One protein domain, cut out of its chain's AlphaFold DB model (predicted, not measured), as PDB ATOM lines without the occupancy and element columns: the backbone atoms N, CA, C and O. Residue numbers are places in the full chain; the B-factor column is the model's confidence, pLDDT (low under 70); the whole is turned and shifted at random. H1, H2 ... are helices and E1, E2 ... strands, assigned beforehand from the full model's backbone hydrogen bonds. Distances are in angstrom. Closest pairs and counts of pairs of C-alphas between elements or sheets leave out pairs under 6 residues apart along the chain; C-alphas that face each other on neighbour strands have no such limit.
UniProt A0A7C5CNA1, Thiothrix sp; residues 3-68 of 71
ATOM      1  N   ALA A   3     103.216 108.950  81.375       93.44
ATOM      2  CA  ALA A   3     104.593 108.461  81.418       93.44
ATOM      3  C   ALA A   3     104.938 107.569  80.207       93.44
ATOM      4  O   ALA A   3     105.986 107.744  79.599       93.44
ATOM      5  N   ASP A   4     104.030 106.684  79.775       97.00
ATOM      6  CA  ASP A   4     104.269 105.829  78.595       97.00
ATOM      7  C   ASP A   4     104.311 106.620  77.275       97.00
ATOM      8  O   ASP A   4     104.916 106.191  76.292       97.00
ATOM      9  N   LEU A   5     103.620 107.763  77.203       95.31
ATOM     10  CA  LEU A   5     103.714 108.677  76.059       95.31
ATOM     11  C   LEU A   5     105.074 109.377  76.045       95.31
ATOM     12  O   LEU A   5     105.747 109.369  75.017       95.31
ATOM     13  N   GLU A   6     105.483 109.928  77.188       95.19
ATOM     14  CA  GLU A   6     106.775 110.601  77.358       95.19
ATOM     15  C   GLU A   6     107.935 109.637  77.048       95.19
ATOM     16  O   GLU A   6     108.800 109.951  76.228       95.19
ATOM     17  N   GLN A   7     107.895 108.413  77.586       94.69
ATOM     18  CA  GLN A   7     108.943 107.412  77.386       94.69
ATOM     19  C   GLN A   7     109.095 106.993  75.919       94.69
ATOM     20  O   GLN A   7     110.215 106.804  75.445       94.69
ATOM     21  N   ARG A   8     107.990 106.894  75.167       96.88
ATOM     22  CA  ARG A   8     108.036 106.585  73.727       96.88
ATOM     23  C   ARG A   8     108.758 107.655  72.914       96.88
ATOM     24  O   ARG A   8     109.418 107.314  71.938       96.88
ATOM     25  N   ILE A   9     108.644 108.926  73.295       95.19
ATOM     26  CA  ILE A   9     109.364 110.023  72.635       95.19
ATOM     27  C   ILE A   9     110.844 109.966  73.020       95.19
ATOM     28  O   ILE A   9     111.700 110.007  72.142       95.19
ATOM     29  N   VAL A  10     111.159 109.794  74.307       95.00
ATOM     30  CA  VAL A  10     112.548 109.693  74.799       95.00
ATOM     31  C   VAL A  10     113.309 108.553  74.115       95.00
ATOM     32  O   VAL A  10     114.463 108.728  73.723       95.00
ATOM     33  N   GLN A  11     112.657 107.408  73.890       96.56
ATOM     34  CA  GLN A  11     113.246 106.259  73.190       96.56
ATOM     35  C   GLN A  11     113.704 106.583  71.759       96.56
ATOM     36  O   GLN A  11     114.682 105.995  71.295       96.56
ATOM     37  N   GLN A  12     113.066 107.544  71.080       97.88
ATOM     38  CA  GLN A  12     113.482 107.997  69.743       97.88
ATOM     39  C   GLN A  12     114.804 108.784  69.777       97.88
ATOM     40  O   GLN A  12     115.488 108.874  68.762       97.88
ATOM     41  N   TYR A  13     115.201 109.301  70.946       96.75
ATOM     42  CA  TYR A  13     116.390 110.134  71.151       96.75
ATOM     43  C   TYR A  13     117.334 109.545  72.215       96.75
ATOM     44  O   TYR A  13     117.911 110.264  73.031       96.75
ATOM     45  N   SER A  14     117.510 108.219  72.202       95.19
ATOM     46  CA  SER A  14     118.241 107.466  73.238       95.19
ATOM     47  C   SER A  14     119.680 107.937  73.501       95.19
ATOM     48  O   SER A  14     120.131 107.885  74.645       95.19
ATOM     49  N   LEU A  15     120.395 108.429  72.479       96.81
ATOM     50  CA  LEU A  15     121.741 108.995  72.638       96.81
ATOM     51  C   LEU A  15     121.732 110.235  73.546       96.81
ATOM     52  O   LEU A  15     122.542 110.326  74.466       96.81
ATOM     53  N   LEU A  16     120.803 111.165  73.306       95.56
ATOM     54  CA  LEU A  16     120.672 112.387  74.100       95.56
ATOM     55  C   LEU A  16     120.203 112.067  75.518       95.56
ATOM     56  O   LEU A  16     120.782 112.577  76.471       95.56
ATOM     57  N   ALA A  17     119.206 111.188  75.660       94.88
ATOM     58  CA  ALA A  17     118.678 110.789  76.963       94.88
ATOM     59  C   ALA A  17     119.781 110.231  77.877       94.88
ATOM     60  O   ALA A  17     120.001 110.756  78.966       94.88
ATOM     61  N   ARG A  18     120.557 109.253  77.383       95.06
ATOM     62  CA  ARG A  18     121.683 108.670  78.132       95.06
ATOM     63  C   ARG A  18     122.757 109.702  78.466       95.06
ATOM     64  O   ARG A  18     123.293 109.681  79.568       95.06
ATOM     65  N   GLY A  19     123.075 110.598  77.531       95.81
ATOM     66  CA  GLY A  19     124.059 111.654  77.762       95.81
ATOM     67  C   GLY A  19     123.639 112.605  78.886       95.81
ATOM     68  O   GLY A  19     124.442 112.900  79.766       95.81
ATOM     69  N   LEU A  20     122.377 113.039  78.899       95.31
ATOM     70  CA  LEU A  20     121.847 113.928  79.939       95.31
ATOM     71  C   LEU A  20     121.781 113.237  81.311       95.31
ATOM     72  O   LEU A  20     122.144 113.848  82.316       95.31
ATOM     73  N   GLU A  21     121.401 111.956  81.352       93.69
ATOM     74  CA  GLU A  21     121.419 111.135  82.573       93.69
ATOM     75  C   GLU A  21     122.839 110.980  83.137       93.69
ATOM     76  O   GLU A  21     123.055 111.158  84.334       93.69
ATOM     77  N   GLN A  22     123.830 110.709  82.281       96.50
ATOM     78  CA  GLN A  22     125.238 110.587  82.682       96.50
ATOM     79  C   GLN A  22     125.814 111.889  83.248       96.50
ATOM     80  O   GLN A  22     126.707 111.849  84.090       96.50
ATOM     81  N   GLN A  23     125.294 113.038  82.816       96.62
ATOM     82  CA  GLN A  23     125.654 114.345  83.371       96.62
ATOM     83  C   GLN A  23     124.846 114.711  84.629       96.62
ATOM     84  O   GLN A  23     124.934 115.841  85.099       96.62
ATOM     85  N   SER A  24     124.086 113.767  85.201       93.00
ATOM     86  CA  SER A  24     123.267 113.957  86.409       93.00
ATOM     87  C   SER A  24     122.259 115.108  86.298       93.00
ATOM     88  O   SER A  24     121.955 115.768  87.293       93.00
ATOM     89  N   LEU A  25     121.741 115.373  85.093       94.12
ATOM     90  CA  LEU A  25     120.745 116.421  84.904       94.12
ATOM     91  C   LEU A  25     119.417 116.013  85.554       94.12
ATOM     92  O   LEU A  25     118.882 114.935  85.286       94.12
ATOM     93  N   SER A  26     118.862 116.903  86.374       91.44
ATOM     94  CA  SER A  26     117.537 116.720  86.965       91.44
ATOM     95  C   SER A  26     116.450 116.646  85.893       91.44
ATOM     96  O   SER A  26     116.440 117.414  84.929       91.44
ATOM     97  N   GLN A  27     115.496 115.735  86.081       89.94
ATOM     98  CA  GLN A  27     114.308 115.664  85.235       89.94
ATOM     99  C   GLN A  27     113.263 116.674  85.710       89.94
ATOM    100  O   GLN A  27     112.464 116.391  86.602       89.94
ATOM    101  N   ASP A  28     113.256 117.845  85.084       91.31
ATOM    102  CA  ASP A  28     112.282 118.891  85.380       91.31
ATOM    103  C   ASP A  28     111.025 118.781  84.507       91.31
ATOM    104  O   ASP A  28     111.047 118.337  83.355       91.31
ATOM    105  N   ARG A  29     109.893 119.233  85.051       91.44
ATOM    106  CA  ARG A  29     108.622 119.328  84.322       91.44
ATOM    107  C   ARG A  29     108.449 120.752  83.808       91.44
ATOM    108  O   ARG A  29     108.526 121.710  84.572       91.44
ATOM    109  N   ARG A  30     108.133 120.895  82.520       91.25
ATOM    110  CA  ARG A  30     107.812 122.186  81.902       91.25
ATOM    111  C   ARG A  30     106.400 122.166  81.333       91.25
ATOM    112  O   ARG A  30     106.002 121.201  80.686       91.25
ATOM    113  N   ALA A  31     105.650 123.244  81.548       92.25
ATOM    114  CA  ALA A  31     104.349 123.412  80.915       92.25
ATOM    115  C   ALA A  31     104.503 123.452  79.385       92.25
ATOM    116  O   ALA A  31     105.287 124.236  78.850       92.25
ATOM    117  N   ILE A  32     103.731 122.616  78.686       91.19
ATOM    118  CA  ILE A  32     103.729 122.528  77.215       91.19
ATOM    119  C   ILE A  32     102.846 123.593  76.549       91.19
ATOM    120  O   ILE A  32     102.874 123.753  75.334       91.19
ATOM    121  N   ARG A  33     102.051 124.323  77.339       92.56
ATOM    122  CA  ARG A  33     101.236 125.454  76.888       92.56
ATOM    123  C   ARG A  33     101.654 126.697  77.658       92.56
ATOM    124  O   ARG A  33     101.871 126.632  78.867       92.56
ATOM    125  N   LEU A  34     101.733 127.814  76.951       93.44
ATOM    126  CA  LEU A  34     101.982 129.126  77.527       93.44
ATOM    127  C   LEU A  34     100.655 129.878  77.628       93.44
ATOM    128  O   LEU A  34      99.990 130.084  76.618       93.44
ATOM    129  N   MET A  35     100.286 130.287  78.840       92.19
ATOM    130  CA  MET A  35      99.128 131.149  79.065       92.19
ATOM    131  C   MET A  35      99.594 132.601  79.150       92.19
ATOM    132  O   MET A  35     100.446 132.938  79.971       92.19
ATOM    133  N   LEU A  36      99.046 133.439  78.274       93.56
ATOM    134  CA  LEU A  36      99.238 134.886  78.289       93.56
ATOM    135  C   LEU A  36      98.379 135.510  79.388       93.56
ATOM    136  O   LEU A  36      97.177 135.250  79.443       93.56
ATOM    137  N   ASN A  37      98.979 136.372  80.204       94.38
ATOM    138  CA  ASN A  37      98.264 137.159  81.206       94.38
ATOM    139  C   ASN A  37      98.213 138.631  80.783       94.38
ATOM    140  O   ASN A  37      99.129 139.118  80.114       94.38
ATOM    141  N   ASP A  38      97.150 139.332  81.183       96.31
ATOM    142  CA  ASP A  38      96.975 140.779  80.983       96.31
ATOM    143  C   ASP A  38      97.166 141.242  79.529       96.31
ATOM    144  O   ASP A  38      97.767 142.288  79.266       96.31
ATOM    145  N   LEU A  39      96.682 140.448  78.566       96.12
ATOM    146  CA  LEU A  39      96.818 140.772  77.150       96.12
ATOM    147  C   LEU A  39      96.020 142.034  76.803       96.12
ATOM    148  O   LEU A  39      94.794 142.067  76.885       96.12
ATOM    149  N   GLN A  40      96.732 143.043  76.323       97.75
ATOM    150  CA  GLN A  40      96.191 144.249  75.718       97.75
ATOM    151  C   GLN A  40      96.765 144.393  74.313       97.75
ATOM    152  O   GLN A  40      97.959 144.174  74.085       97.75
ATOM    153  N   HIS A  41      95.923 144.795  73.367       96.44
ATOM    154  CA  HIS A  41      96.349 145.065  72.003       96.44
ATOM    155  C   HIS A  41      95.724 146.353  71.480       96.44
ATOM    156  O   HIS A  41      94.624 146.735  71.872       96.44
ATOM    157  N   SER A  42      96.441 147.032  70.592       97.88
ATOM    158  CA  SER A  42      95.913 148.187  69.868       97.88
ATOM    159  C   SER A  42      96.588 148.318  68.510       97.88
ATOM    160  O   SER A  42      97.812 148.232  68.403       97.88
ATOM    161  N   TRP A  43      95.791 148.557  67.475       97.31
ATOM    162  CA  TRP A  43      96.301 148.968  66.173       97.31
ATOM    163  C   TRP A  43      96.613 150.461  66.226       97.31
ATOM    164  O   TRP A  43      95.741 151.275  66.507       97.31
ATOM    165  N   GLN A  44      97.879 150.808  66.019       97.94
ATOM    166  CA  GLN A  44      98.349 152.197  65.962       97.94
ATOM    167  C   GLN A  44      98.217 152.762  64.537       97.94
ATOM    168  O   GLN A  44      98.108 153.967  64.344       97.94
ATOM    169  N   SER A  45      98.214 151.870  63.547       97.44
ATOM    170  CA  SER A  45      97.917 152.107  62.135       97.44
ATOM    171  C   SER A  45      97.495 150.769  61.501       97.44
ATOM    172  O   SER A  45      97.632 149.731  62.160       97.44
ATOM    173  N   PRO A  46      97.024 150.734  60.242       96.06
ATOM    174  CA  PRO A  46      96.616 149.484  59.593       96.06
ATOM    175  C   PRO A  46      97.717 148.412  59.486       96.06
ATOM    176  O   PRO A  46      97.400 147.242  59.306       96.06
ATOM    177  N   GLN A  47      98.999 148.782  59.608       94.50
ATOM    178  CA  GLN A  47     100.140 147.853  59.561       94.50
ATOM    179  C   GLN A  47     100.984 147.855  60.847       94.50
ATOM    180  O   GLN A  47     102.100 147.337  60.855       94.50
ATOM    181  N   GLN A  48     100.483 148.424  61.948       95.94
ATOM    182  CA  GLN A  48     101.230 148.505  63.204       95.94
ATOM    183  C   GLN A  48     100.377 148.050  64.390       95.94
ATOM    184  O   GLN A  48      99.556 148.804  64.916       95.94
ATOM    185  N   LEU A  49     100.622 146.823  64.851       95.75
ATOM    186  CA  LEU A  49     100.004 146.252  66.047       95.75
ATOM    187  C   LEU A  49     100.917 146.445  67.264       95.75
ATOM    188  O   LEU A  49     102.063 146.000  67.271       95.75
ATOM    189  N   ARG A  50     100.403 147.079  68.320       96.94
ATOM    190  CA  ARG A  50     101.053 147.143  69.634       96.94
ATOM    191  C   ARG A  50     100.443 146.085  70.548       96.94
ATOM    192  O   ARG A  50      99.230 146.082  70.746       96.94
ATOM    193  N   LEU A  51     101.293 145.252  71.148       96.75
ATOM    194  CA  LEU A  51     100.914 144.238  72.133       96.75
ATOM    195  C   LEU A  51     101.552 144.543  73.489       96.75
ATOM    196  O   LEU A  51     102.710 144.953  73.562       96.75
ATOM    197  N   ARG A  52     100.801 144.307  74.561       97.75
ATOM    198  CA  ARG A  52     101.290 144.297  75.940       97.75
ATOM    199  C   ARG A  52     100.715 143.069  76.630       97.75
ATOM    200  O   ARG A  52      99.522 142.820  76.526       97.75
ATOM    201  N   PHE A  53     101.561 142.303  77.298       97.12
ATOM    202  CA  PHE A  53     101.169 141.110  78.041       97.12
ATOM    203  C   PHE A  53     102.264 140.752  79.046       97.12
ATOM    204  O   PHE A  53     103.413 141.181  78.903       97.12
ATOM    205  N   SER A  54     101.907 139.939  80.032       97.12
ATOM    206  CA  SER A  54     102.818 139.395  81.036       97.12
ATOM    207  C   SER A  54     103.065 137.912  80.766       97.12
ATOM    208  O   SER A  54     102.147 137.178  80.389       97.12
ATOM    209  N   LEU A  55     104.302 137.461  80.983       95.88
ATOM    210  CA  LEU A  55     104.704 136.066  80.817       95.88
ATOM    211  C   LEU A  55     105.272 135.501  82.125       95.88
ATOM    212  O   LEU A  55     105.931 136.238  82.863       95.88
ATOM    213  N   PRO A  56     105.065 134.202  82.411       93.50
ATOM    214  CA  PRO A  56     105.772 133.536  83.495       93.50
ATOM    215  C   PRO A  56     107.284 133.513  83.231       93.50
ATOM    216  O   PRO A  56     107.738 133.571  82.084       93.50
ATOM    217  N   ALA A  57     108.071 133.378  84.299       92.12
ATOM    218  CA  ALA A  57     109.519 133.237  84.192       92.12
ATOM    219  C   ALA A  57     109.897 132.057  83.273       92.12
ATOM    220  O   ALA A  57     109.283 130.989  83.317       92.12
ATOM    221  N   GLY A  58     110.903 132.259  82.418       91.81
ATOM    222  CA  GLY A  58     111.379 131.244  81.471       91.81
ATOM    223  C   GLY A  58     110.549 131.099  80.185       91.81
ATOM    224  O   GLY A  58     110.897 130.270  79.338       91.81
ATOM    225  N   ALA A  59     109.483 131.886  80.007       94.62
ATOM    226  CA  ALA A  59     108.763 132.004  78.742       94.62
ATOM    227  C   ALA A  59     109.281 133.175  77.891       94.62
ATOM    228  O   ALA A  59     109.828 134.149  78.404       94.62
ATOM    229  N   PHE A  60     109.089 133.077  76.575       94.88
ATOM    230  CA  PHE A  60     109.611 134.041  75.608       94.88
ATOM    231  C   PHE A  60     108.477 134.703  74.827       94.88
ATOM    232  O   PHE A  60     107.591 134.019  74.317       94.88
ATOM    233  N   ALA A  61     108.546 136.027  74.657       95.38
ATOM    234  CA  ALA A  61     107.586 136.780  73.845       95.38
ATOM    235  C   ALA A  61     107.575 136.328  72.375       95.38
ATOM    236  O   ALA A  61     106.534 136.352  71.728       95.38
ATOM    237  N   THR A  62     108.703 135.840  71.858       95.69
ATOM    238  CA  THR A  62     108.802 135.296  70.496       95.69
ATOM    239  C   THR A  62     107.908 134.079  70.271       95.69
ATOM    240  O   THR A  62     107.398 133.916  69.167       95.69
ATOM    241  N   ALA A  63     107.653 133.264  71.304       94.31
ATOM    242  CA  ALA A  63     106.716 132.147  71.207       94.31
ATOM    243  C   ALA A  63     105.280 132.631  70.954       94.31
ATOM    244  O   ALA A  63     104.537 131.976  70.240       94.31
ATOM    245  N   VAL A  64     104.911 133.800  71.487       94.31
ATOM    246  CA  VAL A  64     103.606 134.434  71.246       94.31
ATOM    247  C   VAL A  64     103.540 135.002  69.832       94.31
ATOM    248  O   VAL A  64     102.569 134.777  69.121       94.31
ATOM    249  N   LEU A  65     104.588 135.714  69.409       94.38
ATOM    250  CA  LEU A  65     104.634 136.322  68.078       94.38
ATOM    251  C   LEU A  65     104.578 135.268  66.962       94.38
ATOM    252  O   LEU A  65     103.925 135.492  65.948       94.38
ATOM    253  N   LYS A  66     105.215 134.109  67.165       93.81
ATOM    254  CA  LYS A  66     105.192 132.989  66.215       93.81
ATOM    255  C   LYS A  66     103.773 132.496  65.899       93.81
ATOM    256  O   LYS A  66     103.531 132.072  64.780       93.81
ATOM    257  N   GLU A  67     102.851 132.566  66.856       93.56
ATOM    258  CA  GLU A  67     101.471 132.087  66.678       93.56
ATOM    259  C   GLU A  67     100.569 133.083  65.930       93.56
ATOM    260  O   GLU A  67      99.480 132.715  65.499       93.56
ATOM    261  N   ILE A  68     100.989 134.345  65.779       91.75
ATOM    262  CA  ILE A  68     100.177 135.406  65.148       91.75
ATOM    263  C   ILE A  68     100.797 135.985  63.873       91.75
ATOM    264  O   ILE A  68     100.114 136.682  63.127       91.75
TER     265      ILE A  68
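Overview. This is residues 3 to 68 of the 71 residues of a protein of Thiothrix sp (UniProt A0A7C5CNA1). An extended rod has a small group of parts at each end and a long link with no named element between them: the short helices H1 and H2 make a corner at one end, and the hairpin of E1 and E2, with H3 following it as the chain folds back, makes the other. The printed part has 66 residues with three named helices and two named strands, in the order H1, H2, E1, E2, H3; the sheet is E1 - E2, antiparallel, and the class is mixed, helices and strands. The whole is extended, with a radius of gyration of the C-alphas of 18.3 A and spans of 53 by 21 by 21 A.

Arrangement. H1, residues 3 to 12, and H2, residues 14 to 22, are close but not clearly touching, the closest C-alphas being those of Val 10 and Ala 17, 6.6 A apart. Their lines stand at 72 degrees, only just about perpendicular. E1, residues 37 to 45, and E2, residues 48 to 54, are antiparallel neighbours in a hairpin, at 168 degrees between directions; N 40 and O 52 are 2.8 A apart and N 50 and O 42 are 2.8 A apart, within hydrogen-bond range. H3, residues 61 to 68, is apart from E1 and from H1 and H2. Every O i to N i+4 pair is within hydrogen-bond range in H2, against 5 of 6 in H1 and 2 of 4 in H3.

Along the chain. H1 is 14.7 A long, from C-alpha 3 at (104.593, 108.461, 81.418), and H2 12.2 A. E1 is 24.2 A long, from C-alpha 37 at (98.264, 137.159, 81.206), and E2 20.1 A. H3, 11.5 A long, ends at C-alpha 68, (100.177, 135.406, 65.148).

Size, cuts and confidence. The C-alphas farthest apart, those of Gln 22 and Ser 45, are 53.8 A apart. The long link, residues 23 to 36, joins H2 to E1. The printed part has no cut, and no printed residue is under 70 in pLDDT.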